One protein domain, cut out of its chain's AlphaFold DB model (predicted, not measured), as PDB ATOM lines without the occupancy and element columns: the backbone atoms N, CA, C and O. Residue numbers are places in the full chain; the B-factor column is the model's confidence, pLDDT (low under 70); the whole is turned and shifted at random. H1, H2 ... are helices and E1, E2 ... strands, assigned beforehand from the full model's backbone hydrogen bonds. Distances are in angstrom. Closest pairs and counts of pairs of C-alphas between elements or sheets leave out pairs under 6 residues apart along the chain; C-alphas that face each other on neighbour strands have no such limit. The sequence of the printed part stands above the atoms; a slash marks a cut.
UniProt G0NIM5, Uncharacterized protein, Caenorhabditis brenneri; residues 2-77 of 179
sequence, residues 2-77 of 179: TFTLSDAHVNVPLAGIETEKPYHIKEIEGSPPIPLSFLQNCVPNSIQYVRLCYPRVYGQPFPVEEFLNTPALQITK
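What this domain is: This is residues 2 to 77 of the 179 residues of an uncharacterized protein of Caenorhabditis brenneri (UniProt G0NIM5). Little regular structure: a small four-stranded sheet makes a wall with one face bare, and beyond its other face loops and two short helices, H1 and H2, stand off from it. The 76 printed residues hold E1, E2, E3, H1, E4, H2 in chain order; the sheet, E2 E1 E3 E4, is mixed, and the class is mixed, with 28 residues in named elements. The whole is compact, radius of gyration of the C-alphas 12.1 A, spanning 33 by 24 by 22 A.

Where its parts are: E4, residues 49 to 54, is 16.0 A long, ending at C-alpha 54 (143.088, 165.233, 71.762). E3 is residues 27 to 30, E1 3 to 6 from C-alpha 3 (130.587, 162.633, 75.679), E2 9 to 12, H1 36 to 40, H2 64 to 68.

How they stand to each other: E3 and E4 are parallel; N 51 and O 28 are 2.8 A apart. E1 and E3 are antiparallel, with no N and O within hydrogen-bond range. The hairpin E1 and E2 has N 5 and O 10 at 3.3 A. E3, H1, E4 form a strand-helix-strand unit, parallel strands joined through a helix, with a right-handed crossover. H1 and H2 are close but not clearly touching, closest C-alphas Leu 36 and Phe 67, 6.7 A; neither is on the sheet. In both helices every O i to N i+4 pair is within range.

The domain as a whole: The farthest C-alphas, Ala 8 and Gly 59, are 34.1 A apart. The printed part has no cut; the link E2 to E3 is long. pLDDT is under 70 at residues 2 to 21, 31 to 36 and 56 to 59.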
ATOM      1  N   THR A   2     129.890 164.037  71.247       35.94
ATOM      2  CA  THR A   2     129.236 163.074  72.139       35.94
ATOM      3  C   THR A   2     130.214 162.730  73.247       35.94
ATOM      4  O   THR A   2     131.320 162.282  72.954       35.94
ATOM      5  N   PHE A   3     129.818 162.979  74.490       45.66
ATOM      6  CA  PHE A   3     130.587 162.633  75.679       45.66
ATOM      7  C   PHE A   3     129.796 161.625  76.485       45.66
ATOM      8  O   PHE A   3     128.590 161.803  76.664       45.66
ATOM      9  N   THR A   4     130.479 160.601  76.979       46.34
ATOM     10  CA  THR A   4     129.888 159.656  77.920       46.34
ATOM     11  C   THR A   4     130.232 160.143  79.320       46.34
ATOM     12  O   THR A   4     131.397 160.121  79.712       46.34
ATOM     13  N   LEU A   5     129.228 160.614  80.057       48.12
ATOM     14  CA  LEU A   5     129.344 160.939  81.479       48.12
ATOM     15  C   LEU A   5     128.770 159.753  82.257       48.12
ATOM     16  O   LEU A   5     127.611 159.406  82.035       48.12
ATOM     17  N   SER A   6     129.553 159.093  83.116       39.66
ATOM     18  CA  SER A   6     129.067 157.951  83.901       39.66
ATOM     19  C   SER A   6     128.782 158.333  85.362       39.66
ATOM     20  O   SER A   6     129.669 158.530  86.186       39.66
ATOM     21  N   ASP A   7     127.488 158.415  85.666       41.25
ATOM     22  CA  ASP A   7     126.879 157.708  86.814       41.25
ATOM     23  C   ASP A   7     125.718 156.798  86.314       41.25
ATOM     24  O   ASP A   7     125.364 155.805  86.941       41.25
ATOM     25  N   ALA A   8     125.208 157.067  85.107       34.53
ATOM     26  CA  ALA A   8     124.508 156.174  84.184       34.53
ATOM     27  C   ALA A   8     124.972 156.573  82.769       34.53
ATOM     28  O   ALA A   8     125.320 157.731  82.580       34.53
ATOM     29  N   HIS A   9     125.020 155.665  81.790       36.19
ATOM     30  CA  HIS A   9     125.470 155.960  80.419       36.19
ATOM     31  C   HIS A   9     124.605 157.042  79.742       36.19
ATOM     32  O   HIS A   9     123.660 156.724  79.021       36.19
ATOM     33  N   VAL A  10     124.915 158.320  79.959       37.94
ATOM     34  CA  VAL A  10     124.209 159.434  79.326       37.94
ATOM     35  C   VAL A  10     125.162 160.140  78.370       37.94
ATOM     36  O   VAL A  10     126.192 160.686  78.762       37.94
ATOM     37  N   ASN A  11     124.785 160.110  77.092       42.38
ATOM     38  CA  ASN A  11     125.411 160.876  76.025       42.38
ATOM     39  C   ASN A  11     124.842 162.296  76.051       42.38
ATOM     40  O   ASN A  11     123.723 162.497  75.577       42.38
ATOM     41  N   VAL A  12     125.572 163.278  76.590       46.59
ATOM     42  CA  VAL A  12     125.087 164.671  76.628       46.59
ATOM     43  C   VAL A  12     125.946 165.576  75.735       46.59
ATOM     44  O   VAL A  12     127.177 165.538  75.828       46.59
ATOM     45  N   PRO A  13     125.343 166.412  74.868       44.22
ATOM     46  CA  PRO A  13     126.056 167.510  74.224       44.22
ATOM     47  C   PRO A  13     126.481 168.539  75.287       44.22
ATOM     48  O   PRO A  13     125.633 169.098  75.971       44.22
ATOM     49  N   LEU A  14     127.783 168.826  75.414       51.25
ATOM     50  CA  LEU A  14     128.309 169.807  76.388       51.25
ATOM     51  C   LEU A  14     127.983 171.276  76.048       51.25
ATOM     52  O   LEU A  14     128.267 172.170  76.841       51.25
ATOM     53  N   ALA A  15     127.405 171.549  74.876       41.31
ATOM     54  CA  ALA A  15     126.980 172.892  74.504       41.31
ATOM     55  C   ALA A  15     125.615 173.202  75.142       41.31
ATOM     56  O   ALA A  15     124.600 172.673  74.697       41.31
ATOM     57  N   GLY A  16     125.603 174.068  76.163       42.84
ATOM     58  CA  GLY A  16     124.375 174.659  76.714       42.84
ATOM     59  C   GLY A  16     123.891 174.115  78.060       42.84
ATOM     60  O   GLY A  16     122.748 174.373  78.422       42.84
ATOM     61  N   ILE A  17     124.720 173.384  78.812       50.88
ATOM     62  CA  ILE A  17     124.361 172.955  80.171       50.88
ATOM     63  C   ILE A  17     124.904 173.976  81.186       50.88
ATOM     64  O   ILE A  17     125.994 173.817  81.737       50.88
ATOM     65  N   GLU A  18     124.153 175.052  81.409       47.62
ATOM     66  CA  GLU A  18     124.319 175.897  82.595       47.62
ATOM     67  C   GLU A  18     123.566 175.230  83.751       47.62
ATOM     68  O   GLU A  18     122.358 175.014  83.678       47.62
ATOM     69  N   THR A  19     124.280 174.843  84.804       52.62
ATOM     70  CA  THR A  19     123.676 174.287  86.019       52.62
ATOM     71  C   THR A  19     124.068 175.138  87.213       52.62
ATOM     72  O   THR A  19     125.217 175.541  87.359       52.62
ATOM     73  N   GLU A  20     123.110 175.389  88.105       58.72
ATOM     74  CA  GLU A  20     123.346 176.101  89.371       58.72
ATOM     75  C   GLU A  20     124.172 175.272  90.375       58.72
ATOM     76  O   GLU A  20     124.567 175.774  91.427       58.72
ATOM     77  N   LYS A  21     124.416 173.985  90.084       64.12
ATOM     78  CA  LYS A  21     125.136 173.048  90.951       64.12
ATOM     79  C   LYS A  21     126.250 172.339  90.178       64.12
ATOM     80  O   LYS A  21     125.996 171.895  89.062       64.12
ATOM     81  N   PRO A  22     127.442 172.171  90.778       74.50
ATOM     82  CA  PRO A  22     128.561 171.506  90.122       74.50
ATOM     83  C   PRO A  22     128.267 170.031  89.809       74.50
ATOM     84  O   PRO A  22     127.555 169.345  90.548       74.50
ATOM     85  N   TYR A  23     128.844 169.532  88.716       75.81
ATOM     86  CA  TYR A  23     128.637 168.157  88.260       75.81
ATOM     87  C   TYR A  23     129.390 167.151  89.136       75.81
ATOM     88  O   TYR A  23     130.595 167.286  89.356       75.81
ATOM     89  N   HIS A  24     128.711 166.094  89.577       79.44
ATOM     90  CA  HIS A  24     129.351 164.921  90.174       79.44
ATOM     91  C   HIS A  24     129.641 163.902  89.070       79.44
ATOM     92  O   HIS A  24     128.756 163.154  88.671       79.44
ATOM     93  N   ILE A  25     130.863 163.910  88.542       81.06
ATOM     94  CA  ILE A  25     131.289 163.005  87.468       81.06
ATOM     95  C   ILE A  25     132.501 162.226  87.951       81.06
ATOM     96  O   ILE A  25     133.485 162.823  88.380       81.06
ATOM     97  N   LYS A  26     132.441 160.895  87.861       84.75
ATOM     98  CA  LYS A  26     133.559 160.022  88.247       84.75
ATOM     99  C   LYS A  26     134.468 159.677  87.083       84.75
ATOM    100  O   LYS A  26     135.659 159.454  87.289       84.75
ATOM    101  N   GLU A  27     133.933 159.633  85.870       86.94
ATOM    102  CA  GLU A  27     134.704 159.246  84.698       86.94
ATOM    103  C   GLU A  27     134.409 160.160  83.521       86.94
ATOM    104  O   GLU A  27     133.269 160.562  83.283       86.94
ATOM    105  N   ILE A  28     135.463 160.466  82.773       85.06
ATOM    106  CA  ILE A  28     135.370 161.260  81.558       85.06
ATOM    107  C   ILE A  28     136.018 160.487  80.428       85.06
ATOM    108  O   ILE A  28     137.205 160.165  80.490       85.06
ATOM    109  N   GLU A  29     135.248 160.253  79.370       84.94
ATOM    110  CA  GLU A  29     135.740 159.681  78.126       84.94
ATOM    111  C   GLU A  29     135.312 160.529  76.925       84.94
ATOM    112  O   GLU A  29     134.140 160.889  76.785       84.94
ATOM    113  N   GLY A  30     136.256 160.842  76.034       75.69
ATOM    114  CA  GLY A  30     135.906 161.496  74.779       75.69
ATOM    115  C   GLY A  30     137.071 161.959  73.911       75.69
ATOM    116  O   GLY A  30     138.238 161.980  74.308       75.69
ATOM    117  N   SER A  31     136.704 162.377  72.703       68.62
ATOM    118  CA  SER A  31     137.579 163.084  71.770       68.62
ATOM    119  C   SER A  31     137.250 164.587  71.844       68.62
ATOM    120  O   SER A  31     136.109 164.956  71.557       68.62
ATOM    121  N   PRO A  32     138.190 165.449  72.269       63.34
ATOM    122  CA  PRO A  32     138.041 166.886  72.456       63.34
ATOM    123  C   PRO A  32     137.586 167.673  71.207       63.34
ATOM    124  O   PRO A  32     137.579 167.128  70.099       63.34
ATOM    125  N   PRO A  33     137.264 168.977  71.369       59.03
ATOM    126  CA  PRO A  33     137.468 169.783  72.579       59.03
ATOM    127  C   PRO A  33     136.527 169.380  73.724       59.03
ATOM    128  O   PRO A  33     135.322 169.569  73.622       59.03
ATOM    129  N   ILE A  34     137.076 168.854  74.829       61.81
ATOM    130  CA  ILE A  34     136.435 169.027  76.132       61.81
ATOM    131  C   ILE A  34     136.802 170.449  76.510       61.81
ATOM    132  O   ILE A  34     137.999 170.726  76.642       61.81
ATOM    133  N   PRO A  35     135.833 171.363  76.639       66.19
ATOM    134  CA  PRO A  35     136.139 172.676  77.168       66.19
ATOM    135  C   PRO A  35     136.734 172.478  78.564       66.19
ATOM    136  O   PRO A  35     136.098 171.848  79.405       66.19
ATOM    137  N   LEU A  36     137.938 172.986  78.840       68.75
ATOM    138  CA  LEU A  36     138.469 172.953  80.209       68.75
ATOM    139  C   LEU A  36     137.503 173.625  81.198       68.75
ATOM    140  O   LEU A  36     137.368 173.171  82.332       68.75
ATOM    141  N   SER A  37     136.730 174.605  80.721       70.56
ATOM    142  CA  SER A  37     135.619 175.219  81.449       70.56
ATOM    143  C   SER A  37     134.550 174.225  81.919       70.56
ATOM    144  O   SER A  37     133.967 174.416  82.979       70.56
ATOM    145  N   PHE A  38     134.309 173.125  81.199       78.25
ATOM    146  CA  PHE A  38     133.424 172.063  81.680       78.25
ATOM    147  C   PHE A  38     134.010 171.355  82.906       78.25
ATOM    148  O   PHE A  38     133.309 171.135  83.892       78.25
ATOM    149  N   LEU A  39     135.306 171.034  82.871       80.88
ATOM    150  CA  LEU A  39     135.973 170.378  83.994       80.88
ATOM    151  C   LEU A  39     136.041 171.287  85.227       80.88
ATOM    152  O   LEU A  39     135.962 170.799  86.352       80.88
ATOM    153  N   GLN A  40     136.130 172.604  85.023       80.81
ATOM    154  CA  GLN A  40     136.061 173.605  86.092       80.81
ATOM    155  C   GLN A  40     134.693 173.632  86.797       80.81
ATOM    156  O   GLN A  40     134.629 173.977  87.973       80.81
ATOM    157  N   ASN A  41     133.620 173.212  86.117       82.75
ATOM    158  CA  ASN A  41     132.274 173.105  86.690       82.75
ATOM    159  C   ASN A  41     132.006 171.755  87.380       82.75
ATOM    160  O   ASN A  41     130.915 171.532  87.909       82.75
ATOM    161  N   CYS A  42     132.964 170.826  87.365       85.44
ATOM    162  CA  CYS A  42     132.851 169.568  88.095       85.44
ATOM    163  C   CYS A  42     133.208 169.771  89.572       85.44
ATOM    164  O   CYS A  42     134.045 170.603  89.925       85.44
ATOM    165  N   VAL A  43     132.600 168.976  90.451       88.69
ATOM    166  CA  VAL A  43     132.906 168.988  91.884       88.69
ATOM    167  C   VAL A  43     134.403 168.710  92.086       88.69
ATOM    168  O   VAL A  43     134.931 167.779  91.469       88.69
ATOM    169  N   PRO A  44     135.116 169.480  92.930       90.88
ATOM    170  CA  PRO A  44     136.514 169.200  93.238       90.88
ATOM    171  C   PRO A  44     136.699 167.754  93.695       90.88
ATOM    172  O   PRO A  44     135.870 167.230  94.437       90.88
ATOM    173  N   ASN A  45     137.792 167.115  93.280       91.06
ATOM    174  CA  ASN A  45     138.098 165.734  93.654       91.06
ATOM    175  C   ASN A  45     136.989 164.716  93.314       91.06
ATOM    176  O   ASN A  45     136.766 163.781  94.079       91.06
ATOM    177  N   SER A  46     136.257 164.894  92.214       88.88
ATOM    178  CA  SER A  46     135.181 163.960  91.841       88.88
ATOM    179  C   SER A  46     135.603 162.935  90.794       88.88
ATOM    180  O   SER A  46     135.143 161.793  90.843       88.88
ATOM    181  N   ILE A  47     136.509 163.312  89.891       90.25
ATOM    182  CA  ILE A  47     136.890 162.488  88.746       90.25
ATOM    183  C   ILE A  47     137.983 161.505  89.171       90.25
ATOM    184  O   ILE A  47     138.999 161.870  89.758       90.25
ATOM    185  N   GLN A  48     137.756 160.232  88.871       91.56
ATOM    186  CA  GLN A  48     138.606 159.098  89.230       91.56
ATOM    187  C   GLN A  48     139.313 158.507  88.008       91.56
ATOM    188  O   GLN A  48     140.439 158.008  88.130       91.56
ATOM    189  N   TYR A  49     138.674 158.588  86.835       92.31
ATOM    190  CA  TYR A  49     139.200 158.076  85.574       92.31
ATOM    191  C   TYR A  49     139.033 159.075  84.429       92.31
ATOM    192  O   TYR A  49     137.959 159.637  84.213       92.31
ATOM    193  N   VAL A  50     140.103 159.260  83.660       91.62
ATOM    194  CA  VAL A  50     140.115 160.142  82.491       91.62
ATOM    195  C   VAL A  50     140.635 159.393  81.275       91.62
ATOM    196  O   VAL A  50     141.760 158.891  81.288       91.62
ATOM    197  N   ARG A  51     139.851 159.380  80.195       90.75
ATOM    198  CA  ARG A  51     140.238 158.872  78.878       90.75
ATOM    199  C   ARG A  51     140.000 159.914  77.791       90.75
ATOM    200  O   ARG A  51     138.873 160.113  77.354       90.75
ATOM    201  N   LEU A  52     141.063 160.546  77.305       88.44
ATOM    202  CA  LEU A  52     140.975 161.621  76.317       88.44
ATOM    203  C   LEU A  52     141.817 161.324  75.092       88.44
ATOM    204  O   LEU A  52     142.961 160.894  75.206       88.44
ATOM    205  N   CYS A  53     141.279 161.634  73.919       85.81
ATOM    206  CA  CYS A  53     142.028 161.616  72.670       85.81
ATOM    207  C   CYS A  53     141.986 162.998  72.037       85.81
ATOM    208  O   CYS A  53     141.020 163.266  71.345       85.81
ATOM    209  N   TYR A  54     142.982 163.861  72.278       81.75
ATOM    210  CA  TYR A  54     143.088 165.233  71.762       81.75
ATOM    211  C   TYR A  54     143.768 165.254  70.380       81.75
ATOM    212  O   TYR A  54     145.005 165.247  70.289       81.75
ATOM    213  N   PRO A  55     142.994 165.259  69.274       74.62
ATOM    214  CA  PRO A  55     143.560 165.352  67.940       74.62
ATOM    215  C   PRO A  55     144.131 166.752  67.682       74.62
ATOM    216  O   PRO A  55     143.700 167.742  68.268       74.62
ATOM    217  N   ARG A  56     145.070 166.846  66.733       68.56
ATOM    218  CA  ARG A  56     145.601 168.115  66.212       68.56
ATOM    219  C   ARG A  56     144.547 168.792  65.336       68.56
ATOM    220  O   ARG A  56     144.673 168.836  64.117       68.56
ATOM    221  N   VAL A  57     143.468 169.250  65.943       58.72
ATOM    222  CA  VAL A  57     142.419 170.001  65.263       58.72
ATOM    223  C   VAL A  57     142.613 171.436  65.733       58.72
ATOM    224  O   VAL A  57     142.707 171.686  66.928       58.72
ATOM    225  N   TYR A  58     142.768 172.365  64.793       54.50
ATOM    226  CA  TYR A  58     142.876 173.816  65.033       54.50
ATOM    227  C   TYR A  58     144.247 174.396  65.421       54.50
ATOM    228  O   TYR A  58     144.336 175.593  65.676       54.50
ATOM    229  N   GLY A  59     145.330 173.611  65.415       63.12
ATOM    230  CA  GLY A  59     146.693 174.153  65.577       63.12
ATOM    231  C   GLY A  59     147.013 174.731  66.963       63.12
ATOM    232  O   GLY A  59     148.073 175.323  67.131       63.12
ATOM    233  N   GLN A  60     146.127 174.545  67.945       75.75
ATOM    234  CA  GLN A  60     146.363 174.919  69.336       75.75
ATOM    235  C   GLN A  60     146.938 173.723  70.108       75.75
ATOM    236  O   GLN A  60     146.384 172.620  70.009       75.75
ATOM    237  N   PRO A  61     148.029 173.912  70.868       78.69
ATOM    238  CA  PRO A  61     148.587 172.856  71.699       78.69
ATOM    239  C   PRO A  61     147.631 172.478  72.833       78.69
ATOM    240  O   PRO A  61     146.788 173.274  73.248       78.69
ATOM    241  N   PHE A  62     147.784 171.266  73.372       83.75
ATOM    242  CA  PHE A  62     147.034 170.870  74.560       83.75
ATOM    243  C   PHE A  62     147.429 171.754  75.765       83.75
ATOM    244  O   PHE A  62     148.625 171.866  76.059       83.75
ATOM    245  N   PRO A  63     146.466 172.362  76.483       86.25
ATOM    246  CA  PRO A  63     146.722 173.224  77.643       86.25
ATOM    247  C   PRO A  63     147.088 172.404  78.895       86.25
ATOM    248  O   PRO A  63     146.303 172.279  79.831       86.25
ATOM    249  N   VAL A  64     148.291 171.815  78.905       88.56
ATOM    250  CA  VAL A  64     148.755 170.875  79.945       88.56
ATOM    251  C   VAL A  64     148.631 171.448  81.361       88.56
ATOM    252  O   VAL A  64     148.133 170.767  82.253       88.56
ATOM    253  N   GLU A  65     149.075 172.686  81.580       88.75
ATOM    254  CA  GLU A  65     149.095 173.299  82.914       88.75
ATOM    255  C   GLU A  65     147.684 173.554  83.459       88.75
ATOM    256  O   GLU A  65     147.367 173.136  84.571       88.75
ATOM    257  N   GLU A  66     146.813 174.181  82.665       88.00
ATOM    258  CA  GLU A  66     145.422 174.443  83.057       88.00
ATOM    259  C   GLU A  66     144.664 173.130  83.313       88.00
ATOM    260  O   GLU A  66     143.939 172.994  84.301       88.00
ATOM    261  N   PHE A  67     144.905 172.123  82.471       89.75
ATOM    262  CA  PHE A  67     144.343 170.791  82.648       89.75
ATOM    263  C   PHE A  67     144.775 170.159  83.979       89.75
ATOM    264  O   PHE A  67     143.924 169.757  84.768       89.75
ATOM    265  N   LEU A  68     146.076 170.118  84.282       91.19
ATOM    266  CA  LEU A  68     146.586 169.507  85.520       91.19
ATOM    267  C   LEU A  68     146.188 170.279  86.790       91.19
ATOM    268  O   LEU A  68     146.109 169.679  87.861       91.19
ATOM    269  N   ASN A  69     145.910 171.580  86.682       91.00
ATOM    270  CA  ASN A  69     145.463 172.417  87.801       91.00
ATOM    271  C   ASN A  69     143.947 172.367  88.048       91.00
ATOM    272  O   ASN A  69     143.454 172.994  88.986       91.00
ATOM    273  N   THR A  70     143.194 171.612  87.246       91.19
ATOM    274  CA  THR A  70     141.743 171.484  87.404       91.19
ATOM    275  C   THR A  70     141.391 170.793  88.736       91.19
ATOM    276  O   THR A  70     141.752 169.627  88.928       91.19
ATOM    277  N   PRO A  71     140.627 171.436  89.646       91.31
ATOM    278  CA  PRO A  71     140.325 170.882  90.974       91.31
ATOM    279  C   PRO A  71     139.610 169.528  90.945       91.31
ATOM    280  O   PRO A  71     139.834 168.681  91.807       91.31
ATOM    281  N   ALA A  72     138.760 169.296  89.946       91.00
ATOM    282  CA  ALA A  72     138.023 168.044  89.806       91.00
ATOM    283  C   ALA A  72     138.930 166.823  89.560       91.00
ATOM    284  O   ALA A  72     138.521 165.703  89.857       91.00
ATOM    285  N   LEU A  73     140.156 167.039  89.066       92.50
ATOM    286  CA  LEU A  73     141.076 165.982  88.650       92.50
ATOM    287  C   LEU A  73     142.088 165.559  89.723       92.50
ATOM    288  O   LEU A  73     142.768 164.554  89.523       92.50
ATOM    289  N   GLN A  74     142.205 166.272  90.845       90.25
ATOM    290  CA  GLN A  74     143.326 166.101  91.785       90.25
ATOM    291  C   GLN A  74     143.389 164.717  92.464       90.25
ATOM    292  O   GLN A  74     144.464 164.311  92.901       90.25
ATOM    293  N   ILE A  75     142.279 163.967  92.525       90.56
ATOM    294  CA  ILE A  75     142.267 162.576  93.020       90.56
ATOM    295  C   ILE A  75     142.301 161.523  91.910       90.56
ATOM    296  O   ILE A  75     142.233 160.332  92.211       90.56
ATOM    297  N   THR A  76     142.362 161.924  90.639       94.31
ATOM    298  CA  THR A  76     142.270 160.987  89.513       94.31
ATOM    299  C   THR A  76     143.438 160.012  89.577       94.31
ATOM    300  O   THR A  76     144.606 160.391  89.439       94.31
ATOM    301  N   LYS A  77     143.125 158.730  89.753       93.50
ATOM    302  CA  LYS A  77     144.140 157.680  89.845       93.50
ATOM    303  C   LYS A  77     144.413 156.996  88.523       93.50
ATOM    304  O   LYS A  77     145.495 156.448  88.370       93.50
TER     305      LYS A  77